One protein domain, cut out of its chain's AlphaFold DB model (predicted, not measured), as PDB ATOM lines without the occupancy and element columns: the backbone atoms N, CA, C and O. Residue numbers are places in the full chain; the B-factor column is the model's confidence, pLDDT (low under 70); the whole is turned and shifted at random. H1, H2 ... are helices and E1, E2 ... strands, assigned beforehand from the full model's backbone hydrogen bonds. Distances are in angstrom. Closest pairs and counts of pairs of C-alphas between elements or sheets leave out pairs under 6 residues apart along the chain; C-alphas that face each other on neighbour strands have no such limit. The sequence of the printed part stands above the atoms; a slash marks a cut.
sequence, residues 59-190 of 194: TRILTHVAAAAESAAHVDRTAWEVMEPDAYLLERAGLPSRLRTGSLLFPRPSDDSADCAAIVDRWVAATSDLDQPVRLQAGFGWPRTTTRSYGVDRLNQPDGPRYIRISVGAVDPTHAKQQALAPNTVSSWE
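AT A GLANCE: This is residues 59 to 190 of the 194 residues of an uncharacterized protein of Streptomyces sp. NRRL WC-3723 (UniProt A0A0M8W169). A strongly twisted sheet of four strands forms the core, with H1 and H3 over different parts of one face and H4 reaching from H1 to H3 on that side. No named helix is on the other face, and an arm bearing the short H2 reaches out beyond E1. The printed part has 132 residues with four named helices and four named strands, in the order H1 E1 H2 E2 H3 E3 E4 H4; the sheet runs E1 - E2 - E4 - E3, antiparallel throughout, and the class is mixed, helices and strands. The whole is compact, with a radius of gyration of the C-alphas of 14.3 A and spans of 43 by 37 by 27 A.

IN THESE COORDINATES: Find C-alpha 59 at (14.672, 31.114, 27.456); from there H1, residues 59 to 73, runs 21.4 A. E1 is residues 80 to 83, and H2 is residues 87 to 92. At C-alpha 104, (16.902, 25.467, 42.055), E2 begins and runs 16.2 A to residue 109. H3, residues 116 to 126, covers 15.2 A. E3, residues 146 to 150, covers 13.3 A, and E4, residues 163 to 167, 13.1 A. H4, residues 173 to 187, covers 23.0 A and ends at C-alpha 187, (9.429, 31.309, 61.122).

HOW THE PARTS SIT: Start at the sheet, where N 81 and O 108 of E1 and E2 are 2.8 A apart, N 166 and O 105 of E4 and E2 2.8 A, and N 148 and O 165 of E3 and E4 3.0 A, each within hydrogen-bond range. E3 and E4 are a hairpin. H1 and H3 on the same face make two layers, helices over one face of a sheet. H1 runs along E2 at a height over the sheet of 6.8 A; C-alphas 68 and 104 are their closest, 6.3 A. H3 lies over E4 and E3 at a height of 9.7 A; C-alphas 117 and 149 are the closest of H3 and E3, 5.3 A. E2, H3 and E3 form a split strand-helix-strand unit, two same-way strands with E4 between them, its crossover right-handed. H4 touches H1, C-alphas 71 and 180 being closest at 5.3 A, at a tilt of 36 degrees, only just steep, the same way. H4 touches H3 with its residues 182 to 186 alone, closest at C-alphas 123 and 182, 5.7 A, at a steep tilt of 54 degrees, opposite ways. H2 is not on the sheet and is apart from H1, H3 and H4. Every O i to N i+4 pair is within hydrogen-bond range in H1, H2 and H3; H4 has 5 of 11, and 6 of 12 for O i to N i+3.

THE WHOLE: The C-alphas of Arg 92 and Asp 129 are the two farthest apart, 43.5 A. The printed part has no cut. The links H2 to E2, H3 to E3 and E3 to E4 are long; in the second, residues 135 to 136 pair in parallel with residues 146 to 147 of E3. The model's mean pLDDT over the printed part is 77.4, and residues 96 to 101, 152 to 158 and 171 to 190 are under 70.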
ATOM      1  N   THR A  59      15.454  30.014  26.883       85.88
ATOM      2  CA  THR A  59      14.672  31.114  27.456       85.88
ATOM      3  C   THR A  59      13.998  30.673  28.748       85.88
ATOM      4  O   THR A  59      14.152  31.351  29.755       85.88
ATOM      5  N   ARG A  60      13.345  29.501  28.757       84.50
ATOM      6  CA  ARG A  60      12.713  28.936  29.959       84.50
ATOM      7  C   ARG A  60      13.720  28.784  31.097       84.50
ATOM      8  O   ARG A  60      13.465  29.275  32.189       84.50
ATOM      9  N   ILE A  61      14.876  28.169  30.835       86.06
ATOM     10  CA  ILE A  61      15.939  28.003  31.837       86.06
ATOM     11  C   ILE A  61      16.347  29.362  32.408       86.06
ATOM     12  O   ILE A  61      16.353  29.520  33.621       86.06
ATOM     13  N   LEU A  62      16.640  30.355  31.562       86.25
ATOM     14  CA  LEU A  62      17.049  31.684  32.026       86.25
ATOM     15  C   LEU A  62      15.966  32.379  32.859       86.25
ATOM     16  O   LEU A  62      16.296  33.004  33.864       86.25
ATOM     17  N   THR A  63      14.690  32.234  32.494       85.81
ATOM     18  CA  THR A  63      13.570  32.740  33.297       85.81
ATOM     19  C   THR A  63      13.522  32.066  34.667       85.81
ATOM     20  O   THR A  63      13.422  32.755  35.675       85.81
ATOM     21  N   HIS A  64      13.665  30.739  34.723       86.44
ATOM     22  CA  HIS A  64      13.719  30.014  35.991       86.44
ATOM     23  C   HIS A  64      14.928  30.414  36.852       86.44
ATOM     24  O   HIS A  64      14.796  30.533  38.064       86.44
ATOM     25  N   VAL A  65      16.102  30.634  36.245       86.62
ATOM     26  CA  VAL A  65      17.301  31.113  36.960       86.62
ATOM     27  C   VAL A  65      17.053  32.499  37.558       86.62
ATOM     28  O   VAL A  65      17.371  32.727  38.722       86.62
ATOM     29  N   ALA A  66      16.465  33.418  36.789       83.94
ATOM     30  CA  ALA A  66      16.148  34.759  37.273       83.94
ATOM     31  C   ALA A  66      15.138  34.723  38.431       83.94
ATOM     32  O   ALA A  66      15.366  35.362  39.454       83.94
ATOM     33  N   ALA A  67      14.075  33.921  38.304       83.94
ATOM     34  CA  ALA A  67      13.075  33.753  39.354       83.94
ATOM     35  C   ALA A  67      13.674  33.123  40.624       83.94
ATOM     36  O   ALA A  67      13.419  33.596  41.726       83.94
ATOM     37  N   ALA A  68      14.527  32.102  40.484       85.25
ATOM     38  CA  ALA A  68      15.231  31.506  41.616       85.25
ATOM     39  C   ALA A  68      16.145  32.517  42.322       85.25
ATOM     40  O   ALA A  68      16.155  32.571  43.550       85.25
ATOM     41  N   ALA A  69      16.873  33.347  41.569       82.56
ATOM     42  CA  ALA A  69      17.714  34.396  42.138       82.56
ATOM     43  C   ALA A  69      16.894  35.446  42.908       82.56
ATOM     44  O   ALA A  69      17.288  35.841  44.005       82.56
ATOM     45  N   GLU A  70      15.741  35.858  42.374       82.12
ATOM     46  CA  GLU A  70      14.816  36.764  43.064       82.12
ATOM     47  C   GLU A  70      14.262  36.131  44.347       82.12
ATOM     48  O   GLU A  70      14.349  36.731  45.416       82.12
ATOM     49  N   SER A  71      13.782  34.884  44.290       82.75
ATOM     50  CA  SER A  71      13.323  34.161  45.482       82.75
ATOM     51  C   SER A  71      14.430  34.006  46.532       82.75
ATOM     52  O   SER A  71      14.174  34.194  47.719       82.75
ATOM     53  N   ALA A  72      15.674  33.732  46.123       82.94
ATOM     54  CA  ALA A  72      16.817  33.602  47.030       82.94
ATOM     55  C   ALA A  72      17.170  34.903  47.767       82.94
ATOM     56  O   ALA A  72      17.728  34.844  48.866       82.94
ATOM     57  N   ALA A  73      16.874  36.063  47.172       83.00
ATOM     58  CA  ALA A  73      17.084  37.370  47.794       83.00
ATOM     59  C   ALA A  73      16.083  37.654  48.929       83.00
ATOM     60  O   ALA A  73      16.347  38.501  49.778       83.00
ATOM     61  N   HIS A  74      14.958  36.934  48.957       82.12
ATOM     62  CA  HIS A  74      13.909  37.068  49.967       82.12
ATOM     63  C   HIS A  74      13.973  36.013  51.080       82.12
ATOM     64  O   HIS A  74      13.202  36.093  52.034       82.12
ATOM     65  N   VAL A  75      14.885  35.042  50.986       82.81
ATOM     66  CA  VAL A  75      15.106  34.051  52.047       82.81
ATOM     67  C   VAL A  75      15.713  34.737  53.272       82.81
ATOM     68  O   VAL A  75      16.781  35.346  53.165       82.81
ATOM     69  N   ASP A  76      15.066  34.608  54.434       85.38
ATOM     70  CA  ASP A  76      15.628  35.054  55.709       85.38
ATOM     71  C   ASP A  76      16.890  34.252  56.052       85.38
ATOM     72  O   ASP A  76      16.832  33.087  56.445       85.38
ATOM     73  N   ARG A  77      18.048  34.902  55.914       85.44
ATOM     74  CA  ARG A  77      19.364  34.291  56.137       85.44
ATOM     75  C   ARG A  77      19.690  34.025  57.607       85.44
ATOM     76  O   ARG A  77      20.702  33.389  57.878       85.44
ATOM     77  N   THR A  78      18.879  34.515  58.545       86.69
ATOM     78  CA  THR A  78      19.047  34.203  59.971       86.69
ATOM     79  C   THR A  78      18.441  32.839  60.308       86.69
ATOM     80  O   THR A  78      19.042  32.057  61.045       86.69
ATOM     81  N   ALA A  79      17.304  32.510  59.692       86.81
ATOM     82  CA  ALA A  79      16.614  31.234  59.861       86.81
ATOM     83  C   ALA A  79      17.041  30.158  58.845       86.81
ATOM     84  O   ALA A  79      16.798  28.972  59.077       86.81
ATOM     85  N   TRP A  80      17.663  30.555  57.729       88.50
ATOM     86  CA  TRP A  80      17.956  29.662  56.610       88.50
ATOM     87  C   TRP A  80      19.339  29.881  55.993       88.50
ATOM     88  O   TRP A  80      19.719  30.986  55.606       88.50
ATOM     89  N   GLU A  81      20.043  28.785  55.742       89.88
ATOM     90  CA  GLU A  81      21.198  28.737  54.854       89.88
ATOM     91  C   GLU A  81      20.756  28.323  53.445       89.88
ATOM     92  O   GLU A  81      20.043  27.340  53.277       89.88
ATOM     93  N   VAL A  82      21.192  29.030  52.399       86.81
ATOM     94  CA  VAL A  82      20.963  28.591  51.009       86.81
ATOM     95  C   VAL A  82      22.190  27.823  50.537       86.81
ATOM     96  O   VAL A  82      23.229  28.429  50.279       86.81
ATOM     97  N   MET A  83      22.061  26.502  50.429       85.56
ATOM     98  CA  MET A  83      23.157  25.622  50.040       85.56
ATOM     99  C   MET A  83      23.445  25.671  48.535       85.56
ATOM    100  O   MET A  83      22.556  25.888  47.707       85.56
ATOM    101  N   GLU A  84      24.688  25.342  48.185       83.50
ATOM    102  CA  GLU A  84      25.137  25.080  46.817       83.50
ATOM    103  C   GLU A  84      25.673  23.636  46.723       83.50
ATOM    104  O   GLU A  84      26.879  23.424  46.864       83.50
ATOM    105  N   PRO A  85      24.812  22.619  46.505       74.06
ATOM    106  CA  PRO A  85      25.221  21.209  46.559       74.06
ATOM    107  C   PRO A  85      26.370  20.861  45.602       74.06
ATOM    108  O   PRO A  85      27.213  20.025  45.915       74.06
ATOM    109  N   ASP A  86      26.428  21.546  44.457       76.38
ATOM    110  CA  ASP A  86      27.423  21.318  43.411       76.38
ATOM    111  C   ASP A  86      28.601  22.312  43.458       76.38
ATOM    112  O   ASP A  86      29.447  22.286  42.563       76.38
ATOM    113  N   ALA A  87      28.702  23.179  44.478       77.38
ATOM    114  CA  ALA A  87      29.716  24.244  44.532       77.38
ATOM    115  C   ALA A  87      31.139  23.733  44.284       77.38
ATOM    116  O   ALA A  87      31.847  24.285  43.443       77.38
ATOM    117  N   TYR A  88      31.526  22.639  44.948       78.31
ATOM    118  CA  TYR A  88      32.844  22.021  44.784       78.31
ATOM    119  C   TYR A  88      33.097  21.546  43.342       78.31
ATOM    120  O   TYR A  88      34.175  21.763  42.785       78.31
ATOM    121  N   LEU A  89      32.103  20.911  42.709       77.06
ATOM    122  CA  LEU A  89      32.226  20.417  41.333       77.06
ATOM    123  C   LEU A  89      32.351  21.573  40.338       77.06
ATOM    124  O   LEU A  89      33.154  21.502  39.407       77.06
ATOM    125  N   LEU A  90      31.575  22.634  40.549       77.44
ATOM    126  CA  LEU A  90      31.555  23.812  39.689       77.44
ATOM    127  C   LEU A  90      32.813  24.669  39.855       77.44
ATOM    128  O   LEU A  90      33.335  25.176  38.863       77.44
ATOM    129  N   GLU A  91      33.336  24.782  41.076       80.69
ATOM    130  CA  GLU A  91      34.626  25.412  41.356       80.69
ATOM    131  C   GLU A  91      35.767  24.654  40.676       80.69
ATOM    132  O   GLU A  91      36.548  25.256  39.940       80.69
ATOM    133  N   ARG A  92      35.809  23.323  40.818       82.12
ATOM    134  CA  ARG A  92      36.800  22.477  40.136       82.12
ATOM    135  C   ARG A  92      36.713  22.583  38.611       82.12
ATOM    136  O   ARG A  92      37.726  22.457  37.930       82.12
ATOM    137  N   ALA A  93      35.516  22.807  38.070       80.31
ATOM    138  CA  ALA A  93      35.292  23.024  36.642       80.31
ATOM    139  C   ALA A  93      35.615  24.459  36.173       80.31
ATOM    140  O   ALA A  93      35.500  24.742  34.980       80.31
ATOM    141  N   GLY A  94      35.992  25.372  37.077       81.19
ATOM    142  CA  GLY A  94      36.281  26.770  36.754       81.19
ATOM    143  C   GLY A  94      35.051  27.568  36.307       81.19
ATOM    144  O   GLY A  94      35.187  28.568  35.601       81.19
ATOM    145  N   LEU A  95      33.842  27.126  36.670       73.69
ATOM    146  CA  LEU A  95      32.605  27.783  36.256       73.69
ATOM    147  C   LEU A  95      32.298  29.011  37.136       73.69
ATOM    148  O   LEU A  95      32.493  28.978  38.357       73.69
ATOM    149  N   PRO A  96      31.793  30.110  36.542       68.94
ATOM    150  CA  PRO A  96      31.506  31.339  37.273       68.94
ATOM    151  C   PRO A  96      30.391  31.146  38.310       68.94
ATOM    152  O   PRO A  96      29.404  30.454  38.058       68.94
ATOM    153  N   SER A  97      30.514  31.830  39.453       64.06
ATOM    154  CA  SER A  97      29.621  31.697  40.620       64.06
ATOM    155  C   SER A  97      28.136  31.903  40.316       64.06
ATOM    156  O   SER A  97      27.290  31.190  40.841       64.06
ATOM    157  N   ARG A  98      27.810  32.803  39.384       57.94
ATOM    158  CA  ARG A  98      26.430  33.084  38.948       57.94
ATOM    159  C   ARG A  98      25.677  31.896  38.329       57.94
ATOM    160  O   ARG A  98      24.483  32.009  38.090       57.94
ATOM    161  N   LEU A  99      26.365  30.801  37.999       57.28
ATOM    162  CA  LEU A  99      25.753  29.582  37.459       57.28
ATOM    163  C   LEU A  99      25.538  28.500  38.530       57.28
ATOM    164  O   LEU A  99      25.038  27.432  38.188       57.28
ATOM    165  N   ARG A 100      25.921  28.743  39.795       64.31
ATOM    166  CA  ARG A 100      26.104  27.672  40.789       64.31
ATOM    167  C   ARG A 100      24.831  27.049  41.346       64.31
ATOM    168  O   ARG A 100      24.793  25.841  41.527       64.31
ATOM    169  N   THR A 101      23.777  27.829  41.544       63.56
ATOM    170  CA  THR A 101      22.468  27.318  41.992       63.56
ATOM    171  C   THR A 101      21.493  27.085  40.837       63.56
ATOM    172  O   THR A 101      20.516  26.345  40.961       63.56
ATOM    173  N   GLY A 102      21.770  27.670  39.667       80.19
ATOM    174  CA  GLY A 102      20.907  27.557  38.499       80.19
ATOM    175  C   GLY A 102      19.489  28.043  38.805       80.19
ATOM    176  O   GLY A 102      19.283  29.193  39.169       80.19
ATOM    177  N   SER A 103      18.500  27.177  38.592       84.00
ATOM    178  CA  SER A 103      17.069  27.475  38.799       84.00
ATOM    179  C   SER A 103      16.467  26.780  40.022       84.00
ATOM    180  O   SER A 103      15.247  26.756  40.195       84.00
ATOM    181  N   LEU A 104      17.314  26.174  40.853       88.56
ATOM    182  CA  LEU A 104      16.902  25.467  42.055       88.56
ATOM    183  C   LEU A 104      17.440  26.199  43.277       88.56
ATOM    184  O   LEU A 104      18.556  26.715  43.263       88.56
ATOM    185  N   LEU A 105      16.653  26.201  44.344       88.75
ATOM    186  CA  LEU A 105      17.101  26.630  45.661       88.75
ATOM    187  C   LEU A 105      17.180  25.422  46.579       88.75
ATOM    188  O   LEU A 105      16.310  24.548  46.538       88.75
ATOM    189  N   PHE A 106      18.203  25.414  47.424       90.38
ATOM    190  CA  PHE A 106      18.439  24.370  48.412       90.38
ATOM    191  C   PHE A 106      18.511  24.975  49.823       90.38
ATOM    192  O   PHE A 106      19.582  24.973  50.429       90.38
ATOM    193  N   PRO A 107      17.425  25.588  50.334       90.62
ATOM    194  CA  PRO A 107      17.406  26.094  51.697       90.62
ATOM    195  C   PRO A 107      17.534  24.962  52.724       90.62
ATOM    196  O   PRO A 107      16.850  23.938  52.649       90.62
ATOM    197  N   ARG A 108      18.386  25.190  53.714       90.56
ATOM    198  CA  ARG A 108      18.583  24.374  54.907       90.56
ATOM    199  C   ARG A 108      18.208  25.217  56.129       90.56
ATOM    200  O   ARG A 108      18.703  26.341  56.225       90.56
ATOM    201  N   PRO A 109      17.336  24.731  57.026       90.06
ATOM    202  CA  PRO A 109      17.061  25.435  58.274       90.06
ATOM    203  C   PRO A 109      18.352  25.608  59.083       90.06
ATOM    204  O   PRO A 109      19.165  24.687  59.129       90.06
ATOM    205  N   SER A 110      18.533  26.758  59.732       89.12
ATOM    206  CA  SER A 110      19.655  26.974  60.659       89.12
ATOM    207  C   SER A 110      19.567  26.069  61.896       89.12
ATOM    208  O   SER A 110      20.587  25.755  62.502       89.12
ATOM    209  N   ASP A 111      18.352  25.664  62.279       87.69
ATOM    210  CA  ASP A 111      18.114  24.681  63.332       87.69
ATOM    211  C   ASP A 111      18.197  23.259  62.764       87.69
ATOM    212  O   ASP A 111      17.309  22.800  62.043       87.69
ATOM    213  N   ASP A 112      19.250  22.532  63.139       83.38
ATOM    214  CA  ASP A 112      19.428  21.135  62.758       83.38
ATOM    215  C   ASP A 112      18.313  20.227  63.305       83.38
ATOM    216  O   ASP A 112      18.148  19.113  62.820       83.38
ATOM    217  N   SER A 113      17.521  20.622  64.298       84.75
ATOM    218  CA  SER A 113      16.399  19.809  64.780       84.75
ATOM    219  C   SER A 113      15.130  19.948  63.928       84.75
ATOM    220  O   SER A 113      14.235  19.105  64.022       84.75
ATOM    221  N   ALA A 114      15.082  20.947  63.042       86.19
ATOM    222  CA  ALA A 114      13.899  21.280  62.270       86.19
ATOM    223  C   ALA A 114      13.416  20.129  61.369       86.19
ATOM    224  O   ALA A 114      14.175  19.497  60.622       86.19
ATOM    225  N   ASP A 115      12.103  19.899  61.393       87.88
ATOM    226  CA  ASP A 115      11.439  18.948  60.508       87.88
ATOM    227  C   ASP A 115      11.141  19.600  59.149       87.88
ATOM    228  O   ASP A 115      10.115  20.259  58.945       87.88
ATOM    229  N   CYS A 116      12.047  19.392  58.190       87.88
ATOM    230  CA  CYS A 116      11.897  19.883  56.821       87.88
ATOM    231  C   CYS A 116      10.597  19.416  56.145       87.88
ATOM    232  O   CYS A 116      10.082  20.139  55.293       87.88
ATOM    233  N   ALA A 117      10.081  18.223  56.464       88.62
ATOM    234  CA  ALA A 117       8.841  17.730  55.867       88.62
ATOM    235  C   ALA A 117       7.644  18.521  56.395       88.62
ATOM    236  O   ALA A 117       6.878  19.064  55.599       88.62
ATOM    237  N   ALA A 118       7.564  18.703  57.715       89.31
ATOM    238  CA  ALA A 118       6.525  19.523  58.325       89.31
ATOM    239  C   ALA A 118       6.574  20.986  57.843       89.31
ATOM    240  O   ALA A 118       5.531  21.603  57.633       89.31
ATOM    241  N   ILE A 119       7.770  21.551  57.631       88.88
ATOM    242  CA  ILE A 119       7.916  22.900  57.061       88.88
ATOM    243  C   ILE A 119       7.353  22.962  55.637       88.88
ATOM    244  O   ILE A 119       6.590  23.872  55.313       88.88
ATOM    245  N   VAL A 120       7.698  21.986  54.793       89.56
ATOM    246  CA  VAL A 120       7.188  21.905  53.420       89.56
ATOM    247  C   VAL A 120       5.665  21.782  53.392       89.56
ATOM    248  O   VAL A 120       5.026  22.493  52.615       89.56
ATOM    249  N   ASP A 121       5.080  20.949  54.250       89.88
ATOM    250  CA  ASP A 121       3.626  20.797  54.336       89.88
ATOM    251  C   ASP A 121       2.945  22.117  54.722       89.88
ATOM    252  O   ASP A 121       1.957  22.515  54.098       89.88
ATOM    253  N   ARG A 122       3.522  22.861  55.680       88.50
ATOM    254  CA  ARG A 122       3.037  24.200  56.052       88.50
ATOM    255  C   ARG A 122       3.136  25.196  54.896       88.50
ATOM    256  O   ARG A 122       2.204  25.970  54.698       88.50
ATOM    257  N   TRP A 123       4.210  25.177  54.106       86.06
ATOM    258  CA  TRP A 123       4.345  26.055  52.932       86.06
ATOM    259  C   TRP A 123       3.331  25.739  51.833       86.06
ATOM    260  O   TRP A 123       2.763  26.650  51.228       86.06
ATOM    261  N   VAL A 124       3.089  24.454  51.570       89.25
ATOM    262  CA  VAL A 124       2.078  24.026  50.595       89.25
ATOM    263  C   VAL A 124       0.690  24.477  51.046       89.25
ATOM    264  O   VAL A 124      -0.042  25.055  50.246       89.25
ATOM    265  N   ALA A 125       0.354  24.300  52.327       88.81
ATOM    266  CA  ALA A 125      -0.908  24.773  52.886       88.81
ATOM    267  C   ALA A 125      -1.038  26.305  52.827       88.81
ATOM    268  O   ALA A 125      -2.048  26.816  52.362       88.81
ATOM    269  N   ALA A 126      -0.001  27.053  53.214       85.56
ATOM    270  CA  ALA A 126      -0.027  28.519  53.234       85.56
ATOM    271  C   ALA A 126      -0.166  29.164  51.844       85.56
ATOM    272  O   ALA A 126      -0.488  30.346  51.741       85.56
ATOM    273  N   THR A 127       0.101  28.411  50.775       86.12
ATOM    274  CA  THR A 127       0.009  28.901  49.396       86.12
ATOM    275  C   THR A 127      -1.191  28.339  48.638       86.12
ATOM    276  O   THR A 127      -1.340  28.673  47.465       86.12
ATOM    277  N   SER A 128      -2.049  27.524  49.271       88.00
ATOM    278  CA  SER A 128      -3.149  26.806  48.604       88.00
ATOM    279  C   SER A 128      -4.133  27.719  47.880       88.00
ATOM    280  O   SER A 128      -4.646  27.341  46.829       88.00
ATOM    281  N   ASP A 129      -4.357  28.908  48.438       84.25
ATOM    282  CA  ASP A 129      -5.373  29.859  47.982       84.25
ATOM    283  C   ASP A 129      -4.822  30.867  46.964       84.25
ATOM    284  O   ASP A 129      -5.553  31.725  46.471       84.25
ATOM    285  N   LEU A 130      -3.528  30.781  46.639       82.88
ATOM    286  CA  LEU A 130      -2.931  31.574  45.571       82.88
ATOM    287  C   LEU A 130      -3.335  31.002  44.209       82.88
ATOM    288  O   LEU A 130      -3.440  29.787  44.041       82.88
ATOM    289  N   ASP A 131      -3.412  31.860  43.188       81.06
ATOM    290  CA  ASP A 131      -3.620  31.439  41.790       81.06
ATOM    291  C   ASP A 131      -2.582  30.396  41.334       81.06
ATOM    292  O   ASP A 131      -2.816  29.581  40.435       81.06
ATOM    293  N   GLN A 132      -1.405  30.420  41.965       81.00
ATOM    294  CA  GLN A 132      -0.323  29.478  41.738       81.00
ATOM    295  C   GLN A 132       0.228  28.977  43.074       81.00
ATOM    296  O   GLN A 132       1.186  29.549  43.597       81.00
ATOM    297  N   PRO A 133      -0.338  27.895  43.627       86.44
ATOM    298  CA  PRO A 133       0.149  27.325  44.872       86.44
ATOM    299  C   PRO A 133       1.500  26.634  44.666       86.44
ATOM    300  O   PRO A 133       1.769  26.061  43.599       86.44
ATOM    301  N   VAL A 134       2.328  26.623  45.711       87.81
ATOM    302  CA  VAL A 134       3.516  25.766  45.767       87.81
ATOM    303  C   VAL A 134       3.054  24.321  45.931       87.81
ATOM    304  O   VAL A 134       2.178  24.024  46.738       87.81
ATOM    305  N   ARG A 135       3.636  23.393  45.163       89.88
ATOM    306  CA  ARG A 135       3.247  21.973  45.204       89.88
ATOM    307  C   ARG A 135       4.348  21.088  45.760       89.88
ATOM    308  O   ARG A 135       5.502  21.214  45.352       89.88
ATOM    309  N   LEU A 136       3.971  20.125  46.597       90.75
ATOM    310  CA  LEU A 136       4.840  19.012  46.966       90.75
ATOM    311  C   LEU A 136       4.980  18.058  45.772       90.75
ATOM    312  O   LEU A 136       4.027  17.369  45.411       90.75
ATOM    313  N   GLN A 137       6.148  18.028  45.124       88.56
ATOM    314  CA  GLN A 137       6.357  17.177  43.947       88.56
ATOM    315  C   GLN A 137       7.826  16.780  43.741       88.56
ATOM    316  O   GLN A 137       8.756  17.571  43.907       88.56
ATOM    317  N   ALA A 138       8.042  15.530  43.320       83.75
ATOM    318  CA  ALA A 138       9.345  15.030  42.891       83.75
ATOM    319  C   ALA A 138       9.614  15.401  41.426       83.75
ATOM    320  O   ALA A 138       8.835  15.025  40.560       83.75
ATOM    321  N   GLY A 139      10.728  16.085  41.151       84.88
ATOM    322  CA  GLY A 139      11.087  16.610  39.820       84.88
ATOM    323  C   GLY A 139      11.280  18.128  39.827       84.88
ATOM    324  O   GLY A 139      11.204  18.736  40.892       84.88
ATOM    325  N   PHE A 140      11.629  18.731  38.691       88.12
ATOM    326  CA  PHE A 140      11.900  20.170  38.602       88.12
ATOM    327  C   PHE A 140      11.872  20.682  37.159       88.12
ATOM    328  O   PHE A 140      11.900  19.890  36.219       88.12
ATOM    329  N   GLY A 141      11.871  22.008  36.993       85.00
ATOM    330  CA  GLY A 141      11.903  22.676  35.685       85.00
ATOM    331  C   GLY A 141      10.532  22.870  35.035       85.00
ATOM    332  O   GLY A 141      10.456  23.224  33.863       85.00
ATOM    333  N   TRP A 142       9.452  22.646  35.786       87.19
ATOM    334  CA  TRP A 142       8.096  22.938  35.334       87.19
ATOM    335  C   TRP A 142       7.752  24.411  35.507       87.19
ATOM    336  O   TRP A 142       8.273  25.041  36.421       87.19
ATOM    337  N   PRO A 143       6.778  24.939  34.742       83.81
ATOM    338  CA  PRO A 143       6.330  26.320  34.894       83.81
ATOM    339  C   PRO A 143       5.886  26.685  36.314       83.81
ATOM    340  O   PRO A 143       5.962  27.845  36.678       83.81
ATOM    341  N   ARG A 144       5.445  25.711  37.118       86.69
ATOM    342  CA  ARG A 144       4.922  25.907  38.477       86.69
ATOM    343  C   ARG A 144       6.029  25.728  39.515       86.69
ATOM    344  O   ARG A 144       6.863  24.836  39.358       86.69
ATOM    345  N   THR A 145       5.964  26.486  40.608       88.75
ATOM    346  CA  THR A 145       6.864  26.282  41.748       88.75
ATOM    347  C   THR A 145       6.545  24.966  42.451       88.75
ATOM    348  O   THR A 145       5.400  24.690  42.819       88.75
ATOM    349  N   THR A 146       7.567  24.138  42.638       90.94
ATOM    350  CA  THR A 146       7.457  22.871  43.367       90.94
ATOM    351  C   THR A 146       8.509  22.802  44.457       90.94
ATOM    352  O   THR A 146       9.594  23.367  44.327       90.94
ATOM    353  N   THR A 147       8.186  22.106  45.537       91.94
ATOM    354  CA  THR A 147       9.079  21.909  46.672       91.94
ATOM    355  C   THR A 147       9.094  20.447  47.092       91.94
ATOM    356  O   THR A 147       8.180  19.678  46.774       91.94
ATOM    357  N   ARG A 148      10.160  20.053  47.782       91.06
ATOM    358  CA  ARG A 148      10.293  18.748  48.419       91.06
ATOM    359  C   ARG A 148      11.350  18.818  49.514       91.06
ATOM    360  O   ARG A 148      12.416  19.388  49.289       91.06
ATOM    361  N   SER A 149      11.079  18.202  50.655       89.44
ATOM    362  CA  SER A 149      12.082  17.968  51.689       89.44
ATOM    363  C   SER A 149      12.949  16.758  51.336       89.44
ATOM    364  O   SER A 149      12.490  15.772  50.755       89.44
ATOM    365  N   TYR A 150      14.225  16.865  51.668       86.50
ATOM    366  CA  TYR A 150      15.244  15.847  51.495       86.50
ATOM    367  C   TYR A 150      15.838  15.590  52.882       86.50
ATOM    368  O   TYR A 150      16.496  16.465  53.449       86.50
ATOM    369  N   GLY A 151      15.508  14.434  53.461       75.69
ATOM    370  CA  GLY A 151      15.833  14.063  54.833       75.69
ATOM    371  C   GLY A 151      16.924  12.996  54.923       75.69
ATOM    372  O   GLY A 151      17.678  12.783  53.980       75.69
ATOM    373  N   VAL A 152      16.976  12.304  56.065       60.59
ATOM    374  CA  VAL A 152      17.785  11.084  56.299       60.59
ATOM    375  C   VAL A 152      17.098   9.835  55.702       60.59
ATOM    376  O   VAL A 152      17.490   8.692  55.926       60.59
ATOM    377  N   ASP A 153      16.007  10.031  54.965       54.88
ATOM    378  CA  ASP A 153      15.263   8.979  54.296       54.88
ATOM    379  C   ASP A 153      15.989   8.483  53.030       54.88
ATOM    380  O   ASP A 153      16.833   9.168  52.457       54.88
ATOM    381  N   ARG A 154      15.654   7.257  52.591       51.53
ATOM    382  CA  ARG A 154      16.376   6.406  51.606       51.53
ATOM    383  C   ARG A 154      16.733   7.037  50.242       51.53
ATOM    384  O   ARG A 154      17.343   6.364  49.414       51.53
ATOM    385  N   LEU A 155      16.308   8.267  49.965       53.38
ATOM    386  CA  LEU A 155      16.630   9.019  48.749       53.38
ATOM    387  C   LEU A 155      17.878   9.907  48.896       53.38
ATOM    388  O   LEU A 155      18.434  10.312  47.877       53.38
ATOM    389  N   ASN A 156      18.334  10.153  50.126       54.94
ATOM    390  CA  ASN A 156      19.626  10.749  50.450       54.94
ATOM    391  C   ASN A 156      20.556   9.701  51.079       54.94
ATOM    392  O   ASN A 156      20.116   8.666  51.584       54.94
ATOM    393  N   GLN A 157      21.863   9.978  51.054       61.84
ATOM    394  CA  GLN A 157      22.824   9.243  51.881       61.84
ATOM    395  C   GLN A 157      22.418   9.396  53.363       61.84
ATOM    396  O   GLN A 157      22.003  10.494  53.734       61.84
ATOM    397  N   PRO A 158      22.551   8.359  54.212       63.91
ATOM    398  CA  PRO A 158      22.236   8.445  55.645       63.91
ATOM    399  C   PRO A 158      22.966   9.584  56.372       63.91
ATOM    400  O   PRO A 158      22.439  10.151  57.318       63.91
ATOM    401  N   ASP A 159      24.147   9.961  55.886       70.31
ATOM    402  CA  ASP A 159      24.952  11.058  56.439       70.31
ATOM    403  C   ASP A 159      24.798  12.363  55.633       70.31
ATOM    404  O   ASP A 159      25.572  13.310  55.776       70.31
ATOM    405  N   GLY A 160      23.828  12.401  54.718       71.44
ATOM    406  CA  GLY A 160      23.560  13.544  53.862       71.44
ATOM    407  C   GLY A 160      22.927  14.706  54.634       71.44
ATOM    408  O   GLY A 160      22.181  14.490  55.593       71.44
ATOM    409  N   PRO A 161      23.175  15.955  54.208       77.25
ATOM    410  CA  PRO A 161      22.530  17.108  54.813       77.25
ATOM    411  C   PRO A 161      21.013  17.033  54.610       77.25
ATOM    412  O   PRO A 161      20.529  16.615  53.555       77.25
ATOM    413  N   ARG A 162      20.266  17.496  55.613       85.19
ATOM    414  CA  ARG A 162      18.827  17.730  55.494       85.19
ATOM    415  C   ARG A 162      18.601  19.099  54.874       85.19
ATOM    416  O   ARG A 162      19.186  20.081  55.318       85.19
ATOM    417  N   TYR A 163      17.765  19.165  53.849       88.75
ATOM    418  CA  TYR A 163      17.452  20.417  53.164       88.75
ATOM    419  C   TYR A 163      16.086  20.332  52.492       88.75
ATOM    420  O   TYR A 163      15.489  19.264  52.347       88.75
ATOM    421  N   ILE A 164      15.579  21.475  52.062       90.75
ATOM    422  CA  ILE A 164      14.411  21.572  51.199       90.75
ATOM    423  C   ILE A 164      14.919  21.962  49.817       90.75
ATOM    424  O   ILE A 164      15.792  22.810  49.683       90.75
ATOM    425  N   ARG A 165      14.390  21.341  48.765       91.75
ATOM    426  CA  ARG A 165      14.661  21.734  47.382       91.75
ATOM    427  C   ARG A 165      13.439  22.422  46.811       91.75
ATOM    428  O   ARG A 165      12.386  21.795  46.690       91.75
ATOM    429  N   ILE A 166      13.622  23.644  46.338       90.44
ATOM    430  CA  ILE A 166      12.599  24.420  45.644       90.44
ATOM    431  C   ILE A 166      12.988  24.524  44.168       90.44
ATOM    432  O   ILE A 166      14.055  25.028  43.828       90.44
ATOM    433  N   SER A 167      12.118  24.048  43.282       90.88
ATOM    434  CA  SER A 167      12.170  24.358  41.853       90.88
ATOM    435  C   SER A 167      11.241  25.530  41.608       90.88
ATOM    436  O   SER A 167      10.026  25.339  41.556       90.88
ATOM    437  N   VAL A 168      11.807  26.724  41.462       86.19
ATOM    438  CA  VAL A 168      11.027  27.949  41.261       86.19
ATOM    439  C   VAL A 168      10.422  27.934  39.862       86.19
ATOM    440  O   VAL A 168      11.120  27.654  38.889       86.19
ATOM    441  N   GLY A 169       9.115  28.172  39.765       84.38
ATOM    442  CA  GLY A 169       8.395  28.264  38.497       84.38
ATOM    443  C   GLY A 169       8.832  29.469  37.655       84.38
ATOM    444  O   GLY A 169       9.483  30.381  38.147       84.38
ATOM    445  N   ALA A 170       8.471  29.481  36.373       70.06
ATOM    446  CA  ALA A 170       8.787  30.565  35.433       70.06
ATOM    447  C   ALA A 170       7.538  31.403  35.115       70.06
ATOM    448  O   ALA A 170       7.240  31.660  33.947       70.06
ATOM    449  N   VAL A 171       6.775  31.775  36.144       60.69
ATOM    450  CA  VAL A 171       5.562  32.599  36.000       60.69
ATOM    451  C   VAL A 171       5.745  33.949  36.685       60.69
ATOM    452  O   VAL A 171       6.708  34.119  37.425       60.69
ATOM    453  N   ASP A 172       4.851  34.892  36.362       56.34
ATOM    454  CA  ASP A 172       4.813  36.297  36.793       56.34
ATOM    455  C   ASP A 172       5.629  36.587  38.079       56.34
ATOM    456  O   ASP A 172       5.314  36.018  39.132       56.34
ATOM    457  N   PRO A 173       6.644  37.478  38.024       52.06
ATOM    458  CA  PRO A 173       7.495  37.840  39.166       52.06
ATOM    459  C   PRO A 173       6.723  38.227  40.437       52.06
ATOM    460  O   PRO A 173       7.206  38.045  41.555       52.06
ATOM    461  N   THR A 174       5.493  38.726  40.290       51.88
ATOM    462  CA  THR A 174       4.609  39.088  41.405       51.88
ATOM    463  C   THR A 174       4.250  37.873  42.273       51.88
ATOM    464  O   THR A 174       4.206  37.979  43.500       51.88
ATOM    465  N   HIS A 175       4.089  36.692  41.667       54.66
ATOM    466  CA  HIS A 175       3.813  35.440  42.378       54.66
ATOM    467  C   HIS A 175       5.067  34.837  43.022       54.66
ATOM    468  O   HIS A 175       4.975  34.258  44.105       54.66
ATOM    469  N   ALA A 176       6.249  35.024  42.421       52.38
ATOM    470  CA  ALA A 176       7.517  34.575  43.004       52.38
ATOM    471  C   ALA A 176       7.794  35.249  44.361       52.38
ATOM    472  O   ALA A 176       8.278  34.596  45.284       52.38
ATOM    473  N   LYS A 177       7.412  36.526  44.519       52.47
ATOM    474  CA  LYS A 177       7.505  37.258  45.794       52.47
ATOM    475  C   LYS A 177       6.561  36.706  46.859       52.47
ATOM    476  O   LYS A 177       6.988  36.483  47.985       52.47
ATOM    477  N   GLN A 178       5.302  36.440  46.514       54.25
ATOM    478  CA  GLN A 178       4.320  35.882  47.456       54.25
ATOM    479  C   GLN A 178       4.696  34.465  47.912       54.25
ATOM    480  O   GLN A 178       4.573  34.137  49.089       54.25
ATOM    481  N   GLN A 179       5.240  33.650  47.006       56.09
ATOM    482  CA  GLN A 179       5.740  32.311  47.325       56.09
ATOM    483  C   GLN A 179       7.039  32.348  48.148       56.09
ATOM    484  O   GLN A 179       7.229  31.501  49.016       56.09
ATOM    485  N   ALA A 180       7.914  33.336  47.924       55.06
ATOM    486  CA  ALA A 180       9.137  33.534  48.710       55.06
ATOM    487  C   ALA A 180       8.883  34.095  50.122       55.06
ATOM    488  O   ALA A 180       9.766  34.016  50.972       55.06
ATOM    489  N   LEU A 181       7.684  34.624  50.395       53.16
ATOM    490  CA  LEU A 181       7.262  35.053  51.734       53.16
ATOM    491  C   LEU A 181       6.776  33.889  52.615       53.16
ATOM    492  O   LEU A 181       6.841  34.011  53.835       53.16
ATOM    493  N   ALA A 182       6.354  32.759  52.033       54.56
ATOM    494  CA  ALA A 182       5.911  31.572  52.778       54.56
ATOM    495  C   ALA A 182       6.995  30.949  53.700       54.56
ATOM    496  O   ALA A 182       6.668  30.548  54.818       54.56
ATOM    497  N   PRO A 183       8.288  30.914  53.313       51.00
ATOM    498  CA  PRO A 183       9.397  30.596  54.216       51.00
ATOM    499  C   PRO A 183       9.468  31.460  55.474       51.00
ATOM    500  O   PRO A 183       9.746  30.941  56.550       51.00
ATOM    501  N   ASN A 184       9.182  32.757  55.348       51.56
ATOM    502  CA  ASN A 184       9.366  33.734  56.422       51.56
ATOM    503  C   ASN A 184       8.117  33.879  57.306       51.56
ATOM    504  O   ASN A 184       8.233  34.211  58.483       51.56
ATOM    505  N   THR A 185       6.919  33.618  56.772       50.97
ATOM    506  CA  THR A 185       5.678  33.607  57.562       50.97
ATOM    507  C   THR A 185       5.576  32.409  58.493       50.97
ATOM    508  O   THR A 185       4.833  32.482  59.459       50.97
ATOM    509  N   VAL A 186       6.309  31.322  58.254       48.88
ATOM    510  CA  VAL A 186       6.303  30.156  59.153       48.88
ATOM    511  C   VAL A 186       7.329  30.298  60.285       48.88
ATOM    512  O   VAL A 186       7.061  29.830  61.386       48.88
ATOM    513  N   SER A 187       8.440  31.012  60.069       45.19
ATOM    514  CA  SER A 187       9.429  31.309  61.122       45.19
ATOM    515  C   SER A 187       8.934  32.324  62.165       45.19
ATOM    516  O   SER A 187       9.435  32.354  63.284       45.19
ATOM    517  N   SER A 188       7.952  33.170  61.835       41.53
ATOM    518  CA  SER A 188       7.432  34.193  62.758       41.53
ATOM    519  C   SER A 188       6.333  33.696  63.704       41.53
ATOM    520  O   SER A 188       6.095  34.329  64.732       41.53
ATOM    521  N   TRP A 189       5.689  32.560  63.412       34.00
ATOM    522  CA  TRP A 189       4.646  31.994  64.281       34.00
ATOM    523  C   TRP A 189       5.205  31.346  65.553       34.00
ATOM    524  O   TRP A 189       4.501  31.286  66.558       34.00
ATOM    525  N   GLU A 190       6.477  30.939  65.554       40.34
ATOM    526  CA  GLU A 190       7.142  30.380  66.741       40.34
ATOM    527  C   GLU A 190       7.549  31.451  67.768       40.34
ATOM    528  O   GLU A 190       7.786  31.126  68.926       40.34
TER     529      GLU A 190